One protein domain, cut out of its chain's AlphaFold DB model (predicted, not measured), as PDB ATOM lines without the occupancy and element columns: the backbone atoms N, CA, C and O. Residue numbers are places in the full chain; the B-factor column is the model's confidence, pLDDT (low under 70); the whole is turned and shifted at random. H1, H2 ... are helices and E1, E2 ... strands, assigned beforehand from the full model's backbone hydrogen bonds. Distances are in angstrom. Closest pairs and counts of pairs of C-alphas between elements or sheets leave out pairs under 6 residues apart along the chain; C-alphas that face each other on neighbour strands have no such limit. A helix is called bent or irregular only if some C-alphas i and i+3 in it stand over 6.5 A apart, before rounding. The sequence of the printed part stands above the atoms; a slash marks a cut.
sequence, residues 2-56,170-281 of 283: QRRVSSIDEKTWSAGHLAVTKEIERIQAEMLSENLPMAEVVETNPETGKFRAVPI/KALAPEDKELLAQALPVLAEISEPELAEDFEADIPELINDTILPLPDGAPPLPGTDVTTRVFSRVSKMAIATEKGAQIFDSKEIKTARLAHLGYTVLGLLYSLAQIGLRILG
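This is residues 2 to 56 and 170 to 281 of the 283 residues of an uncharacterized protein of Zongyanglinia huanghaiensis (UniProt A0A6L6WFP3). Two crossing helices, H6 and H9, form the core, with H3 packed across them on one side and the helical hairpin of H4 and H5 packed on the other side. A small strand hairpin, E1 and E2, packs on H6 and H5, H2 packs on residues 19 to 23 of H3, and residues 212 to 222 stick out as a free loop. The printed part has 167 residues, with elements in the order H1 H2 H3 E1 E2 H4 H5 H6 H7 H8 H9; the sheet E1 - E2 is antiparallel and the class is mostly helix. The whole is compact, with a radius of gyration of the C-alphas of 16.6 A and spans of 54 by 38 by 35 A.

H1, residues 2 to 5, and H3, residues 17 to 35, only just touch, with 3 pairs of C-alphas within 8 A, closest at Val 5 and Ile 24, 6.4 A. H2, residues 10 to 14, touches H3, closest C-alphas Thr 12 and Ala 19, 5.9 A. E1, residues 40 to 44, and E2, residues 51 to 55, form a hairpin, with N 41 and O 54 at 2.8 A and N 43 and O 52 at 3.0 A, within hydrogen-bond range. H4, residues 174 to 189, and H5, residues 193 to 208, form a helical hairpin at a shallow tilt of 13 degrees, closest C-alphas Ala 188 and Ala 196, 4.1 A. The C-alphas of Arg 52 and Leu 195, the closest of E2 and H5, are 5.9 A apart. With residues 231 to 239, H6, residues 224 to 243, touches H3 at a steep tilt of 43 degrees, closest C-alphas Ala 29 and Ser 235, 4.8 A. With residues 226 to 230 it touches H5, closest C-alphas Asp 202 and Val 226, 5.8 A. Its closest C-alpha pair with E1 is Val 42 and Lys 236, 5.8 A. H7, residues 251 to 254, and H8, residues 257 to 261, are each close to H4 but not clearly touching, at 7.7 A and 7.5 A. H9, residues 265 to 279, touches H6, opposite ways at a steep tilt of 36 degrees, only just past shallow, closest C-alphas Ala 238 and Leu 269, 5.5 A. It also touches H3, at Ala 29 and Ala 273, 5.7 A between C-alphas, and H4, at Asp 176 and Ile 275, 6.6 A. H3 and H4 are apart. Every O i to N i+4 pair is within hydrogen-bond range in H2, H3, H6, H8 and H9; H4 and H5 each have 10 of 12, and H1 and H7 are too short for such a pair.

H1 begins at C-alpha 2, (129.517, 150.832, 156.056). H3 is 26.7 A long, E1 and E2 13.2 A each, H4 24.0 A, H5 22.9 A, H6 28.1 A and H9 21.6 A. H4 is only just irregular, with C-alphas 182 and 185 at 6.8 A, and has a kink of 32 degrees near residue 183. H6 begins at (147.150, 134.540, 163.630) and H9 ends at C-alpha 279, (137.605, 137.155, 164.273).

The two C-alphas farthest apart, those of Ser 14 and Asp 216, are 54.3 A apart. Residues 57 to 169 are not printed, and C-alphas 56 and 170 are 28.7 A apart across the cut. The link from H5 to H6 is long, with 15 residues. The mean pLDDT of the printed part is 80.9, and residues 209 to 224 and 243 to 261 are under 70.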
ATOM      1  N   GLN A   2     130.638 149.941 156.431       83.69
ATOM      2  CA  GLN A   2     129.517 150.832 156.056       83.69
ATOM      3  C   GLN A   2     129.793 151.757 154.852       83.69
ATOM      4  O   GLN A   2     128.950 151.863 153.972       83.69
ATOM      5  N   ARG A   3     130.995 152.352 154.757       86.56
ATOM      6  CA  ARG A   3     131.393 153.198 153.609       86.56
ATOM      7  C   ARG A   3     131.464 152.453 152.265       86.56
ATOM      8  O   ARG A   3     131.212 153.050 151.225       86.56
ATOM      9  N   ARG A   4     131.838 151.168 152.264       87.50
ATOM     10  CA  ARG A   4     131.894 150.360 151.031       87.50
ATOM     11  C   ARG A   4     130.491 149.954 150.594       87.50
ATOM     12  O   ARG A   4     130.154 150.121 149.433       87.50
ATOM     13  N   VAL A   5     129.649 149.544 151.545       86.50
ATOM     14  CA  VAL A   5     128.234 149.226 151.287       86.50
ATOM     15  C   VAL A   5     127.466 150.446 150.773       86.50
ATOM     16  O   VAL A   5     126.681 150.328 149.840       86.50
ATOM     17  N   SER A   6     127.722 151.642 151.314       84.38
ATOM     18  CA  SER A   6     127.086 152.874 150.823       84.38
ATOM     19  C   SER A   6     127.523 153.274 149.410       84.38
ATOM     20  O   SER A   6     126.929 154.177 148.838       84.38
ATOM     21  N   SER A   7     128.573 152.646 148.873       89.94
ATOM     22  CA  SER A   7     129.092 152.901 147.525       89.94
ATOM     23  C   SER A   7     128.596 151.875 146.496       89.94
ATOM     24  O   SER A   7     129.044 151.907 145.352       89.94
ATOM     25  N   ILE A   8     127.695 150.961 146.885       89.56
ATOM     26  CA  ILE A   8     127.038 150.025 145.964       89.56
ATOM     27  C   ILE A   8     126.207 150.819 144.949       89.56
ATOM     28  O   ILE A   8     125.445 151.709 145.329       89.56
ATOM     29  N   ASP A   9     126.352 150.479 143.665       88.44
ATOM     30  CA  ASP A   9     125.678 151.157 142.555       88.44
ATOM     31  C   ASP A   9     124.145 151.060 142.655       88.44
ATOM     32  O   ASP A   9     123.585 150.021 143.021       88.44
ATOM     33  N   GLU A  10     123.455 152.135 142.268       89.19
ATOM     34  CA  GLU A  10     121.989 152.231 142.293       89.19
ATOM     35  C   GLU A  10     121.313 151.120 141.474       89.19
ATOM     36  O   GLU A  10     120.216 150.667 141.811       89.19
ATOM     37  N   LYS A  11     121.965 150.615 140.417       90.44
ATOM     38  CA  LYS A  11     121.451 149.483 139.631       90.44
ATOM     39  C   LYS A  11     121.381 148.205 140.458       90.44
ATOM     40  O   LYS A  11     120.421 147.454 140.307       90.44
ATOM     41  N   THR A  12     122.356 147.961 141.335       88.94
ATOM     42  CA  THR A  12     122.357 146.795 142.230       88.94
ATOM     43  C   THR A  12     121.269 146.934 143.290       88.94
ATOM     44  O   THR A  12     120.544 145.972 143.540       88.94
ATOM     45  N   TRP A  13     121.075 148.138 143.842       88.75
ATOM     46  CA  TRP A  13     119.945 148.436 144.733       88.75
ATOM     47  C   TRP A  13     118.596 148.193 144.051       88.75
ATOM     48  O   TRP A  13     117.717 147.533 144.608       88.75
ATOM     49  N   SER A  14     118.465 148.647 142.805       89.75
ATOM     50  CA  SER A  14     117.254 148.497 141.992       89.75
ATOM     51  C   SER A  14     116.975 147.048 141.573       89.75
ATOM     52  O   SER A  14     115.820 146.684 141.361       89.75
ATOM     53  N   ALA A  15     118.005 146.200 141.475       89.62
ATOM     54  CA  ALA A  15     117.869 144.771 141.178       89.62
ATOM     55  C   ALA A  15     117.289 143.955 142.353       89.62
ATOM     56  O   ALA A  15     116.926 142.788 142.186       89.62
ATOM     57  N   GLY A  16     117.155 144.576 143.530       90.06
ATOM     58  CA  GLY A  16     116.470 144.028 144.691       90.06
ATOM     59  C   GLY A  16     117.394 143.375 145.718       90.06
ATOM     60  O   GLY A  16     118.598 143.217 145.529       90.06
ATOM     61  N   HIS A  17     116.792 142.965 146.838       88.38
ATOM     62  CA  HIS A  17     117.507 142.531 148.045       88.38
ATOM     63  C   HIS A  17     118.568 141.435 147.826       88.38
ATOM     64  O   HIS A  17     119.659 141.551 148.366       88.38
ATOM     65  N   LEU A  18     118.305 140.416 147.000       88.06
ATOM     66  CA  LEU A  18     119.264 139.333 146.738       88.06
ATOM     67  C   LEU A  18     120.531 139.830 146.029       88.06
ATOM     68  O   LEU A  18     121.623 139.359 146.338       88.06
ATOM     69  N   ALA A  19     120.398 140.784 145.102       87.25
ATOM     70  CA  ALA A  19     121.541 141.364 144.401       87.25
ATOM     71  C   ALA A  19     122.409 142.191 145.358       87.25
ATOM     72  O   ALA A  19     123.633 142.085 145.334       87.25
ATOM     73  N   VAL A  20     121.768 142.952 146.248       90.19
ATOM     74  CA  VAL A  20     122.449 143.722 147.295       90.19
ATOM     75  C   VAL A  20     123.160 142.800 148.286       90.19
ATOM     76  O   VAL A  20     124.322 143.044 148.597       90.19
ATOM     77  N   THR A  21     122.510 141.731 148.757       89.56
ATOM     78  CA  THR A  21     123.129 140.760 149.675       89.56
ATOM     79  C   THR A  21     124.388 140.156 149.066       89.56
ATOM     80  O   THR A  21     125.437 140.179 149.703       89.56
ATOM     81  N   LYS A  22     124.314 139.700 147.811       87.88
ATOM     82  CA  LYS A  22     125.469 139.134 147.111       87.88
ATOM     83  C   LYS A  22     126.618 140.140 146.990       87.88
ATOM     84  O   LYS A  22     127.774 139.793 147.204       87.88
ATOM     85  N   GLU A  23     126.308 141.396 146.679       91.12
ATOM     86  CA  GLU A  23     127.323 142.447 146.575       91.12
ATOM     87  C   GLU A  23     127.962 142.776 147.934       91.12
ATOM     88  O   GLU A  23     129.166 143.017 148.022       91.12
ATOM     89  N   ILE A  24     127.186 142.733 149.019       91.81
ATOM     90  CA  ILE A  24     127.708 142.880 150.383       91.81
ATOM     91  C   ILE A  24     128.666 141.732 150.723       91.81
ATOM     92  O   ILE A  24     129.739 141.993 151.267       91.81
ATOM     93  N   GLU A  25     128.311 140.489 150.401       92.69
ATOM     94  CA  GLU A  25     129.162 139.311 150.619       92.69
ATOM     95  C   GLU A  25     130.470 139.396 149.817       92.69
ATOM     96  O   GLU A  25     131.552 139.136 150.350       92.69
ATOM     97  N   ARG A  26     130.394 139.870 148.569       92.06
ATOM     98  CA  ARG A  26     131.570 140.159 147.740       92.06
ATOM     99  C   ARG A  26     132.485 141.191 148.399       92.06
ATOM    100  O   ARG A  26     133.680 140.947 148.558       92.06
ATOM    101  N   ILE A  27     131.925 142.319 148.846       93.00
ATOM    102  CA  ILE A  27     132.667 143.371 149.563       93.00
ATOM    103  C   ILE A  27     133.311 142.816 150.840       93.00
ATOM    104  O   ILE A  27     134.434 143.194 151.174       93.00
ATOM    105  N   GLN A  28     132.617 141.937 151.565       94.31
ATOM    106  CA  GLN A  28     133.142 141.280 152.762       94.31
ATOM    107  C   GLN A  28     134.353 140.399 152.442       94.31
ATOM    108  O   GLN A  28     135.372 140.514 153.123       94.31
ATOM    109  N   ALA A  29     134.275 139.571 151.398       93.19
ATOM    110  CA  ALA A  29     135.400 138.747 150.959       93.19
ATOM    111  C   ALA A  29     136.605 139.605 150.538       93.19
ATOM    112  O   ALA A  29     137.725 139.340 150.970       93.19
ATOM    113  N   GLU A  30     136.385 140.681 149.776       93.69
ATOM    114  CA  GLU A  30     137.448 141.630 149.409       93.69
ATOM    115  C   GLU A  30     138.079 142.287 150.634       93.69
ATOM    116  O   GLU A  30     139.301 142.323 150.763       93.69
ATOM    117  N   MET A  31     137.254 142.767 151.567       93.00
ATOM    118  CA  MET A  31     137.745 143.350 152.810       93.00
ATOM    119  C   MET A  31     138.572 142.348 153.615       93.00
ATOM    120  O   MET A  31     139.611 142.724 154.151       93.00
ATOM    121  N   LEU A  32     138.140 141.091 153.722       93.31
ATOM    122  CA  LEU A  32     138.899 140.075 154.444       93.31
ATOM    123  C   LEU A  32     140.251 139.810 153.772       93.31
ATOM    124  O   LEU A  32     141.267 139.794 154.460       93.31
ATOM    125  N   SER A  33     140.269 139.674 152.444       92.19
ATOM    126  CA  SER A  33     141.494 139.441 151.671       92.19
ATOM    127  C   SER A  33     142.509 140.576 151.834       92.19
ATOM    128  O   SER A  33     143.699 140.328 152.006       92.19
ATOM    129  N   GLU A  34     142.034 141.824 151.855       91.31
ATOM    130  CA  GLU A  34     142.870 142.999 152.113       91.31
ATOM    131  C   GLU A  34     143.420 143.039 153.542       91.31
ATOM    132  O   GLU A  34     144.521 143.540 153.756       91.31
ATOM    133  N   ASN A  35     142.654 142.552 154.527       89.50
ATOM    134  CA  ASN A  35     143.069 142.562 155.928       89.50
ATOM    135  C   ASN A  35     143.972 141.375 156.283       89.50
ATOM    136  O   ASN A  35     144.784 141.513 157.187       89.50
ATOM    137  N   LEU A  36     143.895 140.254 155.569       89.19
ATOM    138  CA  LEU A  36     144.751 139.082 155.775       89.19
ATOM    139  C   LEU A  36     145.660 138.876 154.560       89.19
ATOM    140  O   LEU A  36     145.485 137.906 153.812       89.19
ATOM    141  N   PRO A  37     146.602 139.798 154.302       86.44
ATOM    142  CA  PRO A  37     147.403 139.725 153.102       86.44
ATOM    143  C   PRO A  37     148.359 138.530 153.178       86.44
ATOM    144  O   PRO A  37     148.938 138.218 154.218       86.44
ATOM    145  N   MET A  38     148.524 137.866 152.042       89.19
ATOM    146  CA  MET A  38     149.496 136.796 151.853       89.19
ATOM    147  C   MET A  38     150.155 136.958 150.494       89.19
ATOM    148  O   MET A  38     149.448 137.267 149.528       89.19
ATOM    149  N   ALA A  39     151.464 136.695 150.428       90.12
ATOM    150  CA  ALA A  39     152.274 136.734 149.210       90.12
ATOM    151  C   ALA A  39     152.023 135.501 148.317       90.12
ATOM    152  O   ALA A  39     152.913 134.716 148.015       90.12
ATOM    153  N   GLU A  40     150.765 135.311 147.935       91.38
ATOM    154  CA  GLU A  40     150.304 134.261 147.030       91.38
ATOM    155  C   GLU A  40     149.081 134.762 146.251       91.38
ATOM    156  O   GLU A  40     148.310 135.608 146.729       91.38
ATOM    157  N   VAL A  41     148.847 134.187 145.079       91.62
ATOM    158  CA  VAL A  41     147.611 134.343 144.312       91.62
ATOM    159  C   VAL A  41     146.820 133.048 144.420       91.62
ATOM    160  O   VAL A  41     147.373 131.973 144.224       91.62
ATOM    161  N   VAL A  42     145.522 133.135 144.710       92.62
ATOM    162  CA  VAL A  42     144.632 131.978 144.563       92.62
ATOM    163  C   VAL A  42     143.898 132.105 143.245       92.62
ATOM    164  O   VAL A  42     143.226 133.105 142.987       92.62
ATOM    165  N   GLU A  43     144.025 131.079 142.420       90.62
ATOM    166  CA  GLU A  43     143.420 131.017 141.099       90.62
ATOM    167  C   GLU A  43     142.800 129.647 140.847       90.62
ATOM    168  O   GLU A  43     143.025 128.688 141.588       90.62
ATOM    169  N   THR A  44     141.987 129.559 139.801       87.44
ATOM    170  CA  THR A  44     141.376 128.302 139.379       87.44
ATOM    171  C   THR A  44     142.195 127.692 138.250       87.44
ATOM    172  O   THR A  44     142.454 128.353 137.245       87.44
ATOM    173  N   ASN A  45     142.588 126.429 138.398       85.81
ATOM    174  CA  ASN A  45     143.235 125.674 137.339       85.81
ATOM    175  C   ASN A  45     142.209 125.408 136.217       85.81
ATOM    176  O   ASN A  45     141.192 124.762 136.475       85.81
ATOM    177  N   PRO A  46     142.441 125.885 134.979       81.31
ATOM    178  CA  PRO A  46     141.489 125.717 133.885       81.31
ATOM    179  C   PRO A  46     141.293 124.255 133.457       81.31
ATOM    180  O   PRO A  46     140.265 123.944 132.864       81.31
ATOM    181  N   GLU A  47     142.248 123.363 133.741       82.69
ATOM    182  CA  GLU A  47     142.172 121.952 133.340       82.69
ATOM    183  C   GLU A  47     141.311 121.116 134.291       82.69
ATOM    184  O   GLU A  47     140.515 120.287 133.853       82.69
ATOM    185  N   THR A  48     141.466 121.329 135.597       82.38
ATOM    186  CA  THR A  48     140.797 120.536 136.644       82.38
ATOM    187  C   THR A  48     139.571 121.236 137.220       82.38
ATOM    188  O   THR A  48     138.725 120.606 137.852       82.38
ATOM    189  N   GLY A  49     139.498 122.552 137.045       80.38
ATOM    190  CA  GLY A  49     138.514 123.424 137.656       80.38
ATOM    191  C   GLY A  49     138.687 123.666 139.158       80.38
ATOM    192  O   GLY A  49     137.800 124.231 139.797       80.38
ATOM    193  N   LYS A  50     139.814 123.242 139.734       87.81
ATOM    194  CA  LYS A  50     140.100 123.335 141.170       87.81
ATOM    195  C   LYS A  50     140.911 124.575 141.521       87.81
ATOM    196  O   LYS A  50     141.596 125.144 140.674       87.81
ATOM    197  N   PHE A  51     140.853 124.994 142.781       91.12
ATOM    198  CA  PHE A  51     141.668 126.099 143.279       91.12
ATOM    199  C   PHE A  51     143.106 125.667 143.544       91.12
ATOM    200  O   PHE A  51     143.344 124.616 144.133       91.12
ATOM    201  N   ARG A  52     144.057 126.527 143.188       92.50
ATOM    202  CA  ARG A  52     145.457 126.421 143.606       92.50
ATOM    203  C   ARG A  52     145.933 127.739 144.197       92.50
ATOM    204  O   ARG A  52     145.523 128.805 143.735       92.50
ATOM    205  N   ALA A  53     146.791 127.652 145.206       92.38
ATOM    206  CA  ALA A  53     147.549 128.785 145.714       92.38
ATOM    207  C   ALA A  53     148.910 128.805 145.010       92.38
ATOM    208  O   ALA A  53     149.608 127.797 144.991       92.38
ATOM    209  N   VAL A  54     149.256 129.932 144.398       92.06
ATOM    210  CA  VAL A  54     150.518 130.142 143.688       92.06
ATOM    211  C   VAL A  54     151.318 131.188 144.464       92.06
ATOM    212  O   VAL A  54     150.903 132.352 144.485       92.06
ATOM    213  N   PRO A  55     152.427 130.808 145.118       88.81
ATOM    214  CA  PRO A  55     153.268 131.750 145.843       88.81
ATOM    215  C   PRO A  55     153.836 132.821 144.914       88.81
ATOM    216  O   PRO A  55     154.141 132.560 143.747       88.81
ATOM    217  N   ILE A  56     153.997 134.034 145.435       86.75
ATOM    218  CA  ILE A  56     154.751 135.075 144.740       86.75
ATOM    219  C   ILE A  56     156.243 134.724 144.880       86.75
ATOM    220  O   ILE A  56     156.703 134.507 146.003       86.75
ATOM    221  N   LYS A 170     139.947 137.782 167.689       82.25
ATOM    222  CA  LYS A 170     139.019 137.192 168.658       82.25
ATOM    223  C   LYS A 170     139.023 135.665 168.555       82.25
ATOM    224  O   LYS A 170     139.332 135.096 167.513       82.25
ATOM    225  N   ALA A 171     138.617 135.003 169.634       81.19
ATOM    226  CA  ALA A 171     138.421 133.558 169.637       81.19
ATOM    227  C   ALA A 171     137.278 133.134 168.698       81.19
ATOM    228  O   ALA A 171     136.261 133.824 168.595       81.19
ATOM    229  N   LEU A 172     137.427 131.964 168.073       84.88
ATOM    230  CA  LEU A 172     136.360 131.307 167.318       84.88
ATOM    231  C   LEU A 172     135.215 130.867 168.239       84.88
ATOM    232  O   LEU A 172     135.454 130.207 169.256       84.88
ATOM    233  N   ALA A 173     133.978 131.169 167.842       88.12
ATOM    234  CA  ALA A 173     132.786 130.633 168.491       88.12
ATOM    235  C   ALA A 173     132.640 129.116 168.221       88.12
ATOM    236  O   ALA A 173     133.125 128.637 167.190       88.12
ATOM    237  N   PRO A 174     131.986 128.337 169.104       88.12
ATOM    238  CA  PRO A 174     131.771 126.902 168.892       88.12
ATOM    239  C   PRO A 174     131.081 126.570 167.563       88.12
ATOM    240  O   PRO A 174     131.478 125.627 166.883       88.12
ATOM    241  N   GLU A 175     130.104 127.379 167.159       90.69
ATOM    242  CA  GLU A 175     129.353 127.207 165.914       90.69
ATOM    243  C   GLU A 175     130.243 127.464 164.685       90.69
ATOM    244  O   GLU A 175     130.153 126.763 163.679       90.69
ATOM    245  N   ASP A 176     131.162 128.430 164.789       92.50
ATOM    246  CA  ASP A 176     132.138 128.736 163.737       92.50
ATOM    247  C   ASP A 176     133.158 127.599 163.581       92.50
ATOM    248  O   ASP A 176     133.532 127.241 162.462       92.50
ATOM    249  N   LYS A 177     133.575 126.985 164.697       91.19
ATOM    250  CA  LYS A 177     134.433 125.790 164.692       91.19
ATOM    251  C   LYS A 177     133.747 124.606 164.017       91.19
ATOM    252  O   LYS A 177     134.380 123.898 163.236       91.19
ATOM    253  N   GLU A 178     132.466 124.399 164.302       92.25
ATOM    254  CA  GLU A 178     131.680 123.340 163.676       92.25
ATOM    255  C   GLU A 178     131.540 123.567 162.164       92.25
ATOM    256  O   GLU A 178     131.781 122.643 161.384       92.25
ATOM    257  N   LEU A 179     131.247 124.799 161.732       93.62
ATOM    258  CA  LEU A 179     131.167 125.118 160.307       93.62
ATOM    259  C   LEU A 179     132.511 124.902 159.595       93.62
ATOM    260  O   LEU A 179     132.533 124.338 158.503       93.62
ATOM    261  N   LEU A 180     133.635 125.286 160.210       93.94
ATOM    262  CA  LEU A 180     134.973 125.016 159.672       93.94
ATOM    263  C   LEU A 180     135.236 123.509 159.519       93.94
ATOM    264  O   LEU A 180     135.725 123.078 158.473       93.94
ATOM    265  N   ALA A 181     134.863 122.698 160.516       93.25
ATOM    266  CA  ALA A 181     135.007 121.242 160.454       93.25
ATOM    267  C   ALA A 181     134.172 120.630 159.317       93.25
ATOM    268  O   ALA A 181     134.644 119.755 158.593       93.25
ATOM    269  N   GLN A 182     132.940 121.110 159.140       91.38
ATOM    270  CA  GLN A 182     132.040 120.666 158.075       91.38
ATOM    271  C   GLN A 182     132.485 121.147 156.684       91.38
ATOM    272  O   GLN A 182     132.252 120.458 155.689       91.38
ATOM    273  N   ALA A 183     133.139 122.309 156.605       91.88
ATOM    274  CA  ALA A 183     133.627 122.889 155.360       91.88
ATOM    275  C   ALA A 183     134.909 122.226 154.844       91.88
ATOM    276  O   ALA A 183     135.090 122.150 153.629       91.88
ATOM    277  N   LEU A 184     135.774 121.724 155.732       93.56
ATOM    278  CA  LEU A 184     137.039 121.069 155.380       93.56
ATOM    279  C   LEU A 184     136.927 120.063 154.214       93.56
ATOM    280  O   LEU A 184     137.641 120.241 153.229       93.56
ATOM    281  N   PRO A 185     136.038 119.048 154.245       91.12
ATOM    282  CA  PRO A 185     135.944 118.085 153.147       91.12
ATOM    283  C   PRO A 185     135.548 118.728 151.813       91.12
ATOM    284  O   PRO A 185     135.951 118.235 150.766       91.12
ATOM    285  N   VAL A 186     134.774 119.819 151.837       89.62
ATOM    286  CA  VAL A 186     134.415 120.565 150.624       89.62
ATOM    287  C   VAL A 186     135.617 121.359 150.121       89.62
ATOM    288  O   VAL A 186     135.923 121.294 148.935       89.62
ATOM    289  N   LEU A 187     136.320 122.071 151.008       92.50
ATOM    290  CA  LEU A 187     137.511 122.852 150.665       92.50
ATOM    291  C   LEU A 187     138.617 121.976 150.067       92.50
ATOM    292  O   LEU A 187     139.219 122.369 149.071       92.50
ATOM    293  N   ALA A 188     138.842 120.782 150.619       91.38
ATOM    294  CA  ALA A 188     139.793 119.815 150.078       91.38
ATOM    295  C   ALA A 188     139.374 119.312 148.683       91.38
ATOM    296  O   ALA A 188     140.188 119.238 147.767       91.38
ATOM    297  N   GLU A 189     138.086 119.020 148.482       88.50
ATOM    298  CA  GLU A 189     137.566 118.504 147.211       88.50
ATOM    299  C   GLU A 189     137.685 119.521 146.063       88.50
ATOM    300  O   GLU A 189     138.058 119.152 144.944       88.50
ATOM    301  N   ILE A 190     137.418 120.800 146.349       88.38
ATOM    302  CA  ILE A 190     137.483 121.893 145.363       88.38
ATOM    303  C   ILE A 190     138.896 122.453 145.153       88.38
ATOM    304  O   ILE A 190     139.070 123.358 144.336       88.38
ATOM    305  N   SER A 191     139.893 121.941 145.872       92.25
ATOM    306  CA  SER A 191     141.283 122.392 145.798       92.25
ATOM    307  C   SER A 191     142.171 121.364 145.095       92.25
ATOM    308  O   SER A 191     141.901 120.159 145.098       92.25
ATOM    309  N   GLU A 192     143.233 121.852 144.459       93.25
ATOM    310  CA  GLU A 192     144.356 121.031 144.014       93.25
ATOM    311  C   GLU A 192     145.058 120.387 145.220       93.25
ATOM    312  O   GLU A 192     144.957 120.930 146.325       93.25
ATOM    313  N   PRO A 193     145.776 119.261 145.033       92.44
ATOM    314  CA  PRO A 193     146.349 118.482 146.132       92.44
ATOM    315  C   PRO A 193     147.112 119.316 147.166       92.44
ATOM    316  O   PRO A 193     146.855 119.188 148.359       92.44
ATOM    317  N   GLU A 194     147.976 120.233 146.727       90.44
ATOM    318  CA  GLU A 194     148.790 121.048 147.637       90.44
ATOM    319  C   GLU A 194     147.946 121.950 148.548       90.44
ATOM    320  O   GLU A 194     148.192 122.006 149.756       90.44
ATOM    321  N   LEU A 195     146.931 122.620 147.990       92.81
ATOM    322  CA  LEU A 195     146.029 123.497 148.739       92.81
ATOM    323  C   LEU A 195     145.044 122.688 149.600       92.81
ATOM    324  O   LEU A 195     144.708 123.107 150.707       92.81
ATOM    325  N   ALA A 196     144.606 121.519 149.124       93.19
ATOM    326  CA  ALA A 196     143.766 120.604 149.890       93.19
ATOM    327  C   ALA A 196     144.483 120.115 151.158       93.19
ATOM    328  O   ALA A 196     143.943 120.241 152.255       93.19
ATOM    329  N   GLU A 197     145.726 119.650 151.019       91.62
ATOM    330  CA  GLU A 197     146.571 119.236 152.144       91.62
ATOM    331  C   GLU A 197     146.808 120.368 153.150       91.62
ATOM    332  O   GLU A 197     146.864 120.131 154.357       91.62
ATOM    333  N   ASP A 198     146.963 121.607 152.668       91.38
ATOM    334  CA  ASP A 198     147.109 122.756 153.556       91.38
ATOM    335  C   ASP A 198     145.843 122.969 154.393       91.38
ATOM    336  O   ASP A 198     145.947 123.136 155.605       91.38
ATOM    337  N   PHE A 199     144.646 122.884 153.801       94.38
ATOM    338  CA  PHE A 199     143.398 122.945 154.569       94.38
ATOM    339  C   PHE A 199     143.261 121.783 155.559       94.38
ATOM    340  O   PHE A 199     142.851 122.001 156.701       94.38
ATOM    341  N   GLU A 200     143.624 120.566 155.151       92.81
ATOM    342  CA  GLU A 200     143.595 119.369 156.000       92.81
ATOM    343  C   GLU A 200     144.535 119.467 157.202       92.81
ATOM    344  O   GLU A 200     144.239 118.908 158.258       92.81
ATOM    345  N   ALA A 201     145.643 120.199 157.080       87.31
ATOM    346  CA  ALA A 201     146.528 120.483 158.201       87.31
ATOM    347  C   ALA A 201     146.034 121.661 159.056       87.31
ATOM    348  O   ALA A 201     146.037 121.585 160.286       87.31
ATOM    349  N   ASP A 202     145.617 122.744 158.407       90.25
ATOM    350  CA  ASP A 202     145.388 124.034 159.048       90.25
ATOM    351  C   ASP A 202     144.045 124.113 159.771       90.25
ATOM    352  O   ASP A 202     143.975 124.631 160.883       90.25
ATOM    353  N   ILE A 203     142.966 123.583 159.187       91.94
ATOM    354  CA  ILE A 203     141.632 123.676 159.793       91.94
ATOM    355  C   ILE A 203     141.557 122.915 161.128       91.94
ATOM    356  O   ILE A 203     141.054 123.488 162.099       91.94
ATOM    357  N   PRO A 204     142.080 121.677 161.254       89.62
ATOM    358  CA  PRO A 204     142.129 121.008 162.550       89.62
ATOM    359  C   PRO A 204     142.963 121.767 163.584       89.62
ATOM    360  O   PRO A 204     142.563 121.828 164.743       89.62
ATOM    361  N   GLU A 205     144.093 122.363 163.189       84.12
ATOM    362  CA  GLU A 205     144.926 123.177 164.087       84.12
ATOM    363  C   GLU A 205     144.167 124.429 164.559       84.12
ATOM    364  O   GLU A 205     144.109 124.699 165.756       84.12
ATOM    365  N   LEU A 206     143.490 125.123 163.640       86.56
ATOM    366  CA  LEU A 206     142.674 126.306 163.916       86.56
ATOM    367  C   LEU A 206     141.514 126.020 164.885       86.56
ATOM    368  O   LEU A 206     141.219 126.821 165.772       86.56
ATOM    369  N   ILE A 207     140.840 124.878 164.731       88.06
ATOM    370  CA  ILE A 207     139.710 124.487 165.588       88.06
ATOM    371  C   ILE A 207     140.191 124.045 166.977       88.06
ATOM    372  O   ILE A 207     139.544 124.362 167.987       88.06
ATOM    373  N   ASN A 208     141.316 123.323 167.017       78.12
ATOM    374  CA  ASN A 208     141.878 122.735 168.229       78.12
ATOM    375  C   ASN A 208     142.679 123.714 169.086       78.12
ATOM    376  O   ASN A 208     142.990 123.343 170.215       78.12
ATOM    377  N   ASP A 209     142.999 124.923 168.607       59.66
ATOM    378  CA  ASP A 209     143.730 125.903 169.416       59.66
ATOM    379  C   ASP A 209     142.885 126.287 170.652       59.66
ATOM    380  O   ASP A 209     141.993 127.145 170.647       59.66
ATOM    381  N   THR A 210     143.163 125.586 171.755       44.00
ATOM    382  CA  THR A 210     143.036 126.074 173.119       44.00
ATOM    383  C   THR A 210     143.888 127.326 173.190       44.00
ATOM    384  O   THR A 210     145.111 127.243 173.270       44.00
ATOM    385  N   ILE A 211     143.241 128.487 173.142       41.66
ATOM    386  CA  ILE A 211     143.861 129.758 173.506       41.66
ATOM    387  C   ILE A 211     144.204 129.648 174.996       41.66
ATOM    388  O   ILE A 211     143.403 130.001 175.859       41.66
ATOM    389  N   LEU A 212     145.356 129.064 175.318       34.47
ATOM    390  CA  LEU A 212     145.947 129.235 176.633       34.47
ATOM    391  C   LEU A 212     146.467 130.676 176.692       34.47
ATOM    392  O   LEU A 212     147.069 131.140 175.718       34.47
ATOM    393  N   PRO A 213     146.195 131.415 177.782       35.34
ATOM    394  CA  PRO A 213     146.752 132.746 177.944       35.34
ATOM    395  C   PRO A 213     148.277 132.651 177.878       35.34
ATOM    396  O   PRO A 213     148.876 131.733 178.439       35.34
ATOM    397  N   LEU A 214     148.890 133.591 177.163       37.00
ATOM    398  CA  LEU A 214     150.342 133.703 177.119       37.00
ATOM    399  C   LEU A 214     150.877 133.937 178.539       37.00
ATOM    400  O   LEU A 214     150.230 134.653 179.311       37.00
ATOM    401  N   PRO A 215     152.048 133.380 178.887       33.94
ATOM    402  CA  PRO A 215     152.781 133.802 180.071       33.94
ATOM    403  C   PRO A 215     153.011 135.321 180.038       33.94
ATOM    404  O   PRO A 215     153.276 135.894 178.976       33.94
ATOM    405  N   ASP A 216     152.887 135.970 181.196       34.12
ATOM    406  CA  ASP A 216     152.977 137.426 181.337       34.12
ATOM    407  C   ASP A 216     154.265 137.989 180.706       34.12
ATOM    408  O   ASP A 216     155.377 137.591 181.056       34.12
ATOM    409  N   GLY A 217     154.109 138.958 179.798       36.78
ATOM    410  CA  GLY A 217     155.206 139.764 179.245       36.78
ATOM    411  C   GLY A 217     155.734 139.362 177.863       36.78
ATOM    412  O   GLY A 217     156.508 140.126 177.285       36.78
ATOM    413  N   ALA A 218     155.308 138.232 177.290       35.75
ATOM    414  CA  ALA A 218     155.639 137.892 175.905       35.75
ATOM    415  C   ALA A 218     154.703 138.632 174.922       35.75
ATOM    416  O   ALA A 218     153.486 138.652 175.146       35.75
ATOM    417  N   PRO A 219     155.209 139.219 173.814       36.41
ATOM    418  CA  PRO A 219     154.343 139.663 172.725       36.41
ATOM    419  C   PRO A 219     153.480 138.476 172.292       36.41
ATOM    420  O   PRO A 219     154.007 137.359 172.248       36.41
ATOM    421  N   PRO A 220     152.188 138.672 171.981       38.72
ATOM    422  CA  PRO A 220     151.338 137.564 171.605       38.72
ATOM    423  C   PRO A 220     151.970 136.770 170.473       38.72
ATOM    424  O   PRO A 220     152.206 137.298 169.384       38.72
ATOM    425  N   LEU A 221     152.286 135.500 170.760       41.06
ATOM    426  CA  LEU A 221     152.686 134.589 169.707       41.06
ATOM    427  C   LEU A 221     151.517 134.521 168.731       41.06
ATOM    428  O   LEU A 221     150.360 134.447 169.158       41.06
ATOM    429  N   PRO A 222     151.782 134.587 167.429       45.19
ATOM    430  CA  PRO A 222     150.735 134.806 166.468       45.19
ATOM    431  C   PRO A 222     149.989 133.486 166.255       45.19
ATOM    432  O   PRO A 222     150.247 132.740 165.318       45.19
ATOM    433  N   GLY A 223     148.968 133.230 167.077       42.59
ATOM    434  CA  GLY A 223     147.848 132.342 166.716       42.59
ATOM    435  C   GLY A 223     147.112 132.819 165.448       42.59
ATOM    436  O   GLY A 223     146.179 132.186 164.955       42.59
ATOM    437  N   THR A 224     147.556 133.947 164.891       57.56
ATOM    438  CA  THR A 224     147.150 134.540 163.630       57.56
ATOM    439  C   THR A 224     147.584 133.741 162.416       57.56
ATOM    440  O   THR A 224     146.976 133.929 161.381       57.56
ATOM    441  N   ASP A 225     148.606 132.889 162.467       74.12
ATOM    442  CA  ASP A 225     149.253 132.444 161.224       74.12
ATOM    443  C   ASP A 225     148.409 131.423 160.442       74.12
ATOM    444  O   ASP A 225     148.112 131.637 159.267       74.12
ATOM    445  N   VAL A 226     147.915 130.378 161.114       81.38
ATOM    446  CA  VAL A 226     146.959 129.410 160.534       81.38
ATOM    447  C   VAL A 226     145.636 130.103 160.188       81.38
ATOM    448  O   VAL A 226     145.088 129.916 159.103       81.38
ATOM    449  N   THR A 227     145.162 130.968 161.088       86.50
ATOM    450  CA  THR A 227     143.972 131.810 160.893       86.50
ATOM    451  C   THR A 227     144.093 132.646 159.615       86.50
ATOM    452  O   THR A 227     143.199 132.641 158.771       86.50
ATOM    453  N   THR A 228     145.232 133.312 159.430       86.88
ATOM    454  CA  THR A 228     145.541 134.146 158.265       86.88
ATOM    455  C   THR A 228     145.525 133.301 157.009       86.88
ATOM    456  O   THR A 228     144.830 133.673 156.071       86.88
ATOM    457  N   ARG A 229     146.208 132.148 156.994       89.75
ATOM    458  CA  ARG A 229     146.228 131.266 155.818       89.75
ATOM    459  C   ARG A 229     144.836 130.825 155.403       89.75
ATOM    460  O   ARG A 229     144.440 131.061 154.264       89.75
ATOM    461  N   VAL A 230     144.070 130.243 156.328       93.62
ATOM    462  CA  VAL A 230     142.733 129.710 156.033       93.62
ATOM    463  C   VAL A 230     141.814 130.814 155.514       93.62
ATOM    464  O   VAL A 230     141.235 130.681 154.435       93.62
ATOM    465  N   PHE A 231     141.700 131.929 156.240       94.88
ATOM    466  CA  PHE A 231     140.747 132.982 155.892       94.88
ATOM    467  C   PHE A 231     141.204 133.845 154.708       94.88
ATOM    468  O   PHE A 231     140.364 134.251 153.903       94.88
ATOM    469  N   SER A 232     142.513 134.061 154.525       93.75
ATOM    470  CA  SER A 232     143.056 134.704 153.322       93.75
ATOM    471  C   SER A 232     142.730 133.876 152.082       93.75
ATOM    472  O   SER A 232     142.106 134.386 151.150       93.75
ATOM    473  N   ARG A 233     143.032 132.573 152.094       95.06
ATOM    474  CA  ARG A 233     142.776 131.671 150.962       95.06
ATOM    475  C   ARG A 233     141.304 131.568 150.629       95.06
ATOM    476  O   ARG A 233     140.934 131.798 149.484       95.06
ATOM    477  N   VAL A 234     140.454 131.327 151.623       95.06
ATOM    478  CA  VAL A 234     139.000 131.262 151.430       95.06
ATOM    479  C   VAL A 234     138.447 132.562 150.840       95.06
ATOM    480  O   VAL A 234     137.640 132.520 149.911       95.06
ATOM    481  N   SER A 235     138.907 133.723 151.321       95.44
ATOM    482  CA  SER A 235     138.474 135.013 150.773       95.44
ATOM    483  C   SER A 235     138.896 135.191 149.309       95.44
ATOM    484  O   SER A 235     138.083 135.590 148.473       95.44
ATOM    485  N   LYS A 236     140.130 134.805 148.957       94.88
ATOM    486  CA  LYS A 236     140.629 134.843 147.577       94.88
ATOM    487  C   LYS A 236     139.901 133.834 146.678       94.88
ATOM    488  O   LYS A 236     139.579 134.173 145.543       94.88
ATOM    489  N   MET A 237     139.563 132.643 147.184       93.19
ATOM    490  CA  MET A 237     138.731 131.655 146.477       93.19
ATOM    491  C   MET A 237     137.340 132.215 146.168       93.19
ATOM    492  O   MET A 237     136.862 132.065 145.043       93.19
ATOM    493  N   ALA A 238     136.696 132.897 147.124       91.75
ATOM    494  CA  ALA A 238     135.390 133.527 146.908       91.75
ATOM    495  C   ALA A 238     135.452 134.550 145.759       91.75
ATOM    496  O   ALA A 238     134.649 134.500 144.828       91.75
ATOM    497  N   ILE A 239     136.477 135.410 145.772       90.69
ATOM    498  CA  ILE A 239     136.719 136.425 144.735       90.69
ATOM    499  C   ILE A 239     137.015 135.775 143.371       90.69
ATOM    500  O   ILE A 239     136.507 136.221 142.341       90.69
ATOM    501  N   ALA A 240     137.832 134.718 143.340       88.12
ATOM    502  CA  ALA A 240     138.169 133.996 142.114       88.12
ATOM    503  C   ALA A 240     136.943 133.291 141.503       88.12
ATOM    504  O   ALA A 240     136.762 133.314 140.284       88.12
ATOM    505  N   THR A 241     136.058 132.745 142.343       82.69
ATOM    506  CA  THR A 241     134.811 132.086 141.917       82.69
ATOM    507  C   THR A 241     133.904 133.036 141.138       82.69
ATOM    508  O   THR A 241     133.329 132.645 140.123       82.69
ATOM    509  N   GLU A 242     133.787 134.295 141.568       72.88
ATOM    510  CA  GLU A 242     132.968 135.281 140.855       72.88
ATOM    511  C   GLU A 242     133.525 135.635 139.476       72.88
ATOM    512  O   GLU A 242     132.759 135.833 138.530       72.88
ATOM    513  N   LYS A 243     134.853 135.675 139.341       67.25
ATOM    514  CA  LYS A 243     135.527 135.954 138.066       67.25
ATOM    515  C   LYS A 243     135.475 134.762 137.100       67.25
ATOM    516  O   LYS A 243     135.509 134.968 135.891       67.25
ATOM    517  N   GLY A 244     135.375 133.537 137.623       55.25
ATOM    518  CA  GLY A 244     135.474 132.273 136.881       55.25
ATOM    519  C   GLY A 244     134.189 131.440 136.825       55.25
ATOM    520  O   GLY A 244     134.275 130.218 136.743       55.25
ATOM    521  N   ALA A 245     133.006 132.067 136.867       46.41
ATOM    522  CA  ALA A 245     131.683 131.451 137.087       46.41
ATOM    523  C   ALA A 245     131.281 130.228 136.213       46.41
ATOM    524  O   ALA A 245     130.231 129.638 136.454       46.41
ATOM    525  N   GLN A 246     132.080 129.818 135.223       49.16
ATOM    526  CA  GLN A 246     131.830 128.641 134.379       49.16
ATOM    527  C   GLN A 246     132.460 127.338 134.901       49.16
ATOM    528  O   GLN A 246     132.134 126.269 134.396       49.16
ATOM    529  N   ILE A 247     133.346 127.397 135.899       52.44
ATOM    530  CA  ILE A 247     134.233 126.266 136.216       52.44
ATOM    531  C   ILE A 247     133.595 125.222 137.165       52.44
ATOM    532  O   ILE A 247     133.979 124.057 137.170       52.44
ATOM    533  N   PHE A 248     132.548 125.586 137.913       54.53
ATOM    534  CA  PHE A 248     131.986 124.755 138.997       54.53
ATOM    535  C   PHE A 248     130.714 123.980 138.626       54.53
ATOM    536  O   PHE A 248     129.886 123.687 139.490       54.53
ATOM    537  N   ASP A 249     130.522 123.651 137.346       49.00
ATOM    538  CA  ASP A 249     129.355 122.879 136.893       49.00
ATOM    539  C   ASP A 249     129.543 121.351 136.980       49.00
ATOM    540  O   ASP A 249     128.753 120.590 136.415       49.00
ATOM    541  N   SER A 250     130.554 120.872 137.721       50.56
ATOM    542  CA  SER A 250     130.712 119.438 137.973       50.56
ATOM    543  C   SER A 250     129.599 118.935 138.901       50.56
ATOM    544  O   SER A 250     129.314 119.475 139.976       50.56
ATOM    545  N   LYS A 251     128.897 117.895 138.443       50.84
ATOM    546  CA  LYS A 251     127.768 117.299 139.167       50.84
ATOM    547  C   LYS A 251     128.208 116.637 140.474       50.84
ATOM    548  O   LYS A 251     127.368 116.524 141.367       50.84
ATOM    549  N   GLU A 252     129.475 116.233 140.598       50.25
ATOM    550  CA  GLU A 252     129.995 115.564 141.796       50.25
ATOM    551  C   GLU A 252     130.011 116.486 143.027       50.25
ATOM    552  O   GLU A 252     129.488 116.101 144.072       50.25
ATOM    553  N   ILE A 253     130.479 117.734 142.893       53.97
ATOM    554  CA  ILE A 253     130.581 118.681 144.023       53.97
ATOM    555  C   ILE A 253     129.181 119.098 144.520       53.97
ATOM    556  O   ILE A 253     128.945 119.293 145.716       53.97
ATOM    557  N   LYS A 254     128.212 119.226 143.599       52.25
ATOM    558  CA  LYS A 254     126.879 119.796 143.868       52.25
ATOM    559  C   LYS A 254     125.905 118.878 144.619       52.25
ATOM    560  O   LYS A 254     124.924 119.390 145.151       52.25
ATOM    561  N   THR A 255     126.082 117.555 144.647       52.25
ATOM    562  CA  THR A 255     124.905 116.669 144.805       52.25
ATOM    563  C   THR A 255     124.638 116.062 146.185       52.25
ATOM    564  O   THR A 255     123.500 115.657 146.408       52.25
ATOM    565  N   ALA A 256     125.577 116.037 147.142       52.81
ATOM    566  CA  ALA A 256     125.298 115.433 148.463       52.81
ATOM    567  C   ALA A 256     125.757 116.263 149.673       52.81
ATOM    568  O   ALA A 256     124.954 116.535 150.565       52.81
ATOM    569  N   ARG A 257     127.023 116.697 149.722       62.72
ATOM    570  CA  ARG A 257     127.582 117.387 150.904       62.72
ATOM    571  C   ARG A 257     127.119 118.838 151.019       62.72
ATOM    572  O   ARG A 257     126.613 119.237 152.059       62.72
ATOM    573  N   LEU A 258     127.211 119.600 149.932       64.25
ATOM    574  CA  LEU A 258     126.729 120.984 149.883       64.25
ATOM    575  C   LEU A 258     125.211 121.082 150.091       64.25
ATOM    576  O   LEU A 258     124.742 121.969 150.801       64.25
ATOM    577  N   ALA A 259     124.458 120.119 149.552       61.41
ATOM    578  CA  ALA A 259     123.022 119.998 149.782       61.41
ATOM    579  C   ALA A 259     122.684 119.735 151.261       61.41
ATOM    580  O   ALA A 259     121.729 120.315 151.770       61.41
ATOM    581  N   HIS A 260     123.476 118.915 151.968       65.69
ATOM    582  CA  HIS A 260     123.303 118.680 153.406       65.69
ATOM    583  C   HIS A 260     123.583 119.933 154.247       65.69
ATOM    584  O   HIS A 260     122.876 120.185 155.218       65.69
ATOM    585  N   LEU A 261     124.569 120.738 153.843       67.12
ATOM    586  CA  LEU A 261     124.920 121.991 154.515       67.12
ATOM    587  C   LEU A 261     124.013 123.171 154.124       67.12
ATOM    588  O   LEU A 261     124.077 124.224 154.751       67.12
ATOM    589  N   GLY A 262     123.186 123.023 153.085       72.38
ATOM    590  CA  GLY A 262     122.328 124.094 152.574       72.38
ATOM    591  C   GLY A 262     123.076 125.216 151.843       72.38
ATOM    592  O   GLY A 262     122.527 126.306 151.698       72.38
ATOM    593  N   TYR A 263     124.302 124.969 151.368       75.69
ATOM    594  CA  TYR A 263     125.147 125.977 150.714       75.69
ATOM    595  C   TYR A 263     125.414 125.668 149.238       75.69
ATOM    596  O   TYR A 263     125.432 124.523 148.800       75.69
ATOM    597  N   THR A 264     125.706 126.716 148.467       84.06
ATOM    598  CA  THR A 264     126.512 126.590 147.240       84.06
ATOM    599  C   THR A 264     127.997 126.700 147.600       84.06
ATOM    600  O   THR A 264     128.313 127.167 148.690       84.06
ATOM    601  N   VAL A 265     128.924 126.343 146.700       84.12
ATOM    602  CA  VAL A 265     130.370 126.569 146.937       84.12
ATOM    603  C   VAL A 265     130.633 128.034 147.297       84.12
ATOM    604  O   VAL A 265     131.246 128.317 148.320       84.12
ATOM    605  N   LEU A 266     130.100 128.968 146.504       86.62
ATOM    606  CA  LEU A 266     130.267 130.400 146.749       86.62
ATOM    607  C   LEU A 266     129.635 130.836 148.080       86.62
ATOM    608  O   LEU A 266     130.263 131.565 148.840       86.62
ATOM    609  N   GLY A 267     128.432 130.347 148.391       87.62
ATOM    610  CA  GLY A 267     127.771 130.629 149.667       87.62
ATOM    611  C   GLY A 267     128.570 130.123 150.871       87.62
ATOM    612  O   GLY A 267     128.694 130.837 151.858       87.62
ATOM    613  N   LEU A 268     129.175 128.935 150.770       90.56
ATOM    614  CA  LEU A 268     130.053 128.400 151.811       90.56
ATOM    615  C   LEU A 268     131.293 129.285 151.995       90.56
ATOM    616  O   LEU A 268     131.620 129.648 153.123       90.56
ATOM    617  N   LEU A 269     131.960 129.668 150.901       93.56
ATOM    618  CA  LEU A 269     133.137 130.541 150.952       93.56
ATOM    619  C   LEU A 269     132.804 131.911 151.568       93.56
ATOM    620  O   LEU A 269     133.588 132.422 152.365       93.56
ATOM    621  N   TYR A 270     131.628 132.477 151.272       93.75
ATOM    622  CA  TYR A 270     131.160 133.711 151.909       93.75
ATOM    623  C   TYR A 270     130.879 133.544 153.401       93.75
ATOM    624  O   TYR A 270     131.338 134.373 154.191       93.75
ATOM    625  N   SER A 271     130.223 132.461 153.819       93.38
ATOM    626  CA  SER A 271     130.020 132.177 155.246       93.38
ATOM    627  C   SER A 271     131.344 132.047 156.001       93.38
ATOM    628  O   SER A 271     131.498 132.594 157.092       93.38
ATOM    629  N   LEU A 272     132.337 131.381 155.410       95.56
ATOM    630  CA  LEU A 272     133.671 131.270 155.997       95.56
ATOM    631  C   LEU A 272     134.413 132.620 156.020       95.56
ATOM    632  O   LEU A 272     135.080 132.938 157.004       95.56
ATOM    633  N   ALA A 273     134.265 133.454 154.987       95.19
ATOM    634  CA  ALA A 273     134.815 134.809 154.991       95.19
ATOM    635  C   ALA A 273     134.190 135.681 156.098       95.19
ATOM    636  O   ALA A 273     134.876 136.475 156.746       95.19
ATOM    637  N   GLN A 274     132.902 135.505 156.392       94.62
ATOM    638  CA  GLN A 274     132.258 136.188 157.515       94.62
ATOM    639  C   GLN A 274     132.831 135.760 158.871       94.62
ATOM    640  O   GLN A 274     133.002 136.619 159.739       94.62
ATOM    641  N   ILE A 275     133.188 134.482 159.052       94.56
ATOM    642  CA  ILE A 275     133.913 134.034 160.254       94.56
ATOM    643  C   ILE A 275     135.228 134.814 160.389       94.56
ATOM    644  O   ILE A 275     135.486 135.398 161.441       94.56
ATOM    645  N   GLY A 276     136.022 134.902 159.317       91.88
ATOM    646  CA  GLY A 276     137.279 135.657 159.325       91.88
ATOM    647  C   GLY A 276     137.091 137.127 159.725       91.88
ATOM    648  O   GLY A 276     137.834 137.653 160.553       91.88
ATOM    649  N   LEU A 277     136.046 137.791 159.220       92.56
ATOM    650  CA  LEU A 277     135.730 139.176 159.598       92.56
ATOM    651  C   LEU A 277     135.285 139.326 161.062       92.56
ATOM    652  O   LEU A 277     135.638 140.326 161.694       92.56
ATOM    653  N   ARG A 278     134.537 138.356 161.611       91.88
ATOM    654  CA  ARG A 278     134.162 138.329 163.038       91.88
ATOM    655  C   ARG A 278     135.392 138.208 163.930       91.88
ATOM    656  O   ARG A 278     135.503 138.939 164.916       91.88
ATOM    657  N   ILE A 279     136.331 137.333 163.562       87.69
ATOM    658  CA  ILE A 279     137.605 137.155 164.273       87.69
ATOM    659  C   ILE A 279     138.396 138.463 164.291       87.69
ATOM    660  O   ILE A 279     138.904 138.854 165.337       87.69
ATOM    661  N   LEU A 280     138.436 139.187 163.173       86.44
ATOM    662  CA  LEU A 280     139.081 140.501 163.095       86.44
ATOM    663  C   LEU A 280     138.304 141.620 163.814       86.44
ATOM    664  O   LEU A 280     138.778 142.750 163.891       86.44
ATOM    665  N   GLY A 281     137.097 141.343 164.315       85.69
ATOM    666  CA  GLY A 281     136.235 142.333 164.961       85.69
ATOM    667  C   GLY A 281     135.725 143.429 164.025       85.69
ATOM    668  O   GLY A 281     135.365 144.506 164.497       85.69
TER     669      GLY A 281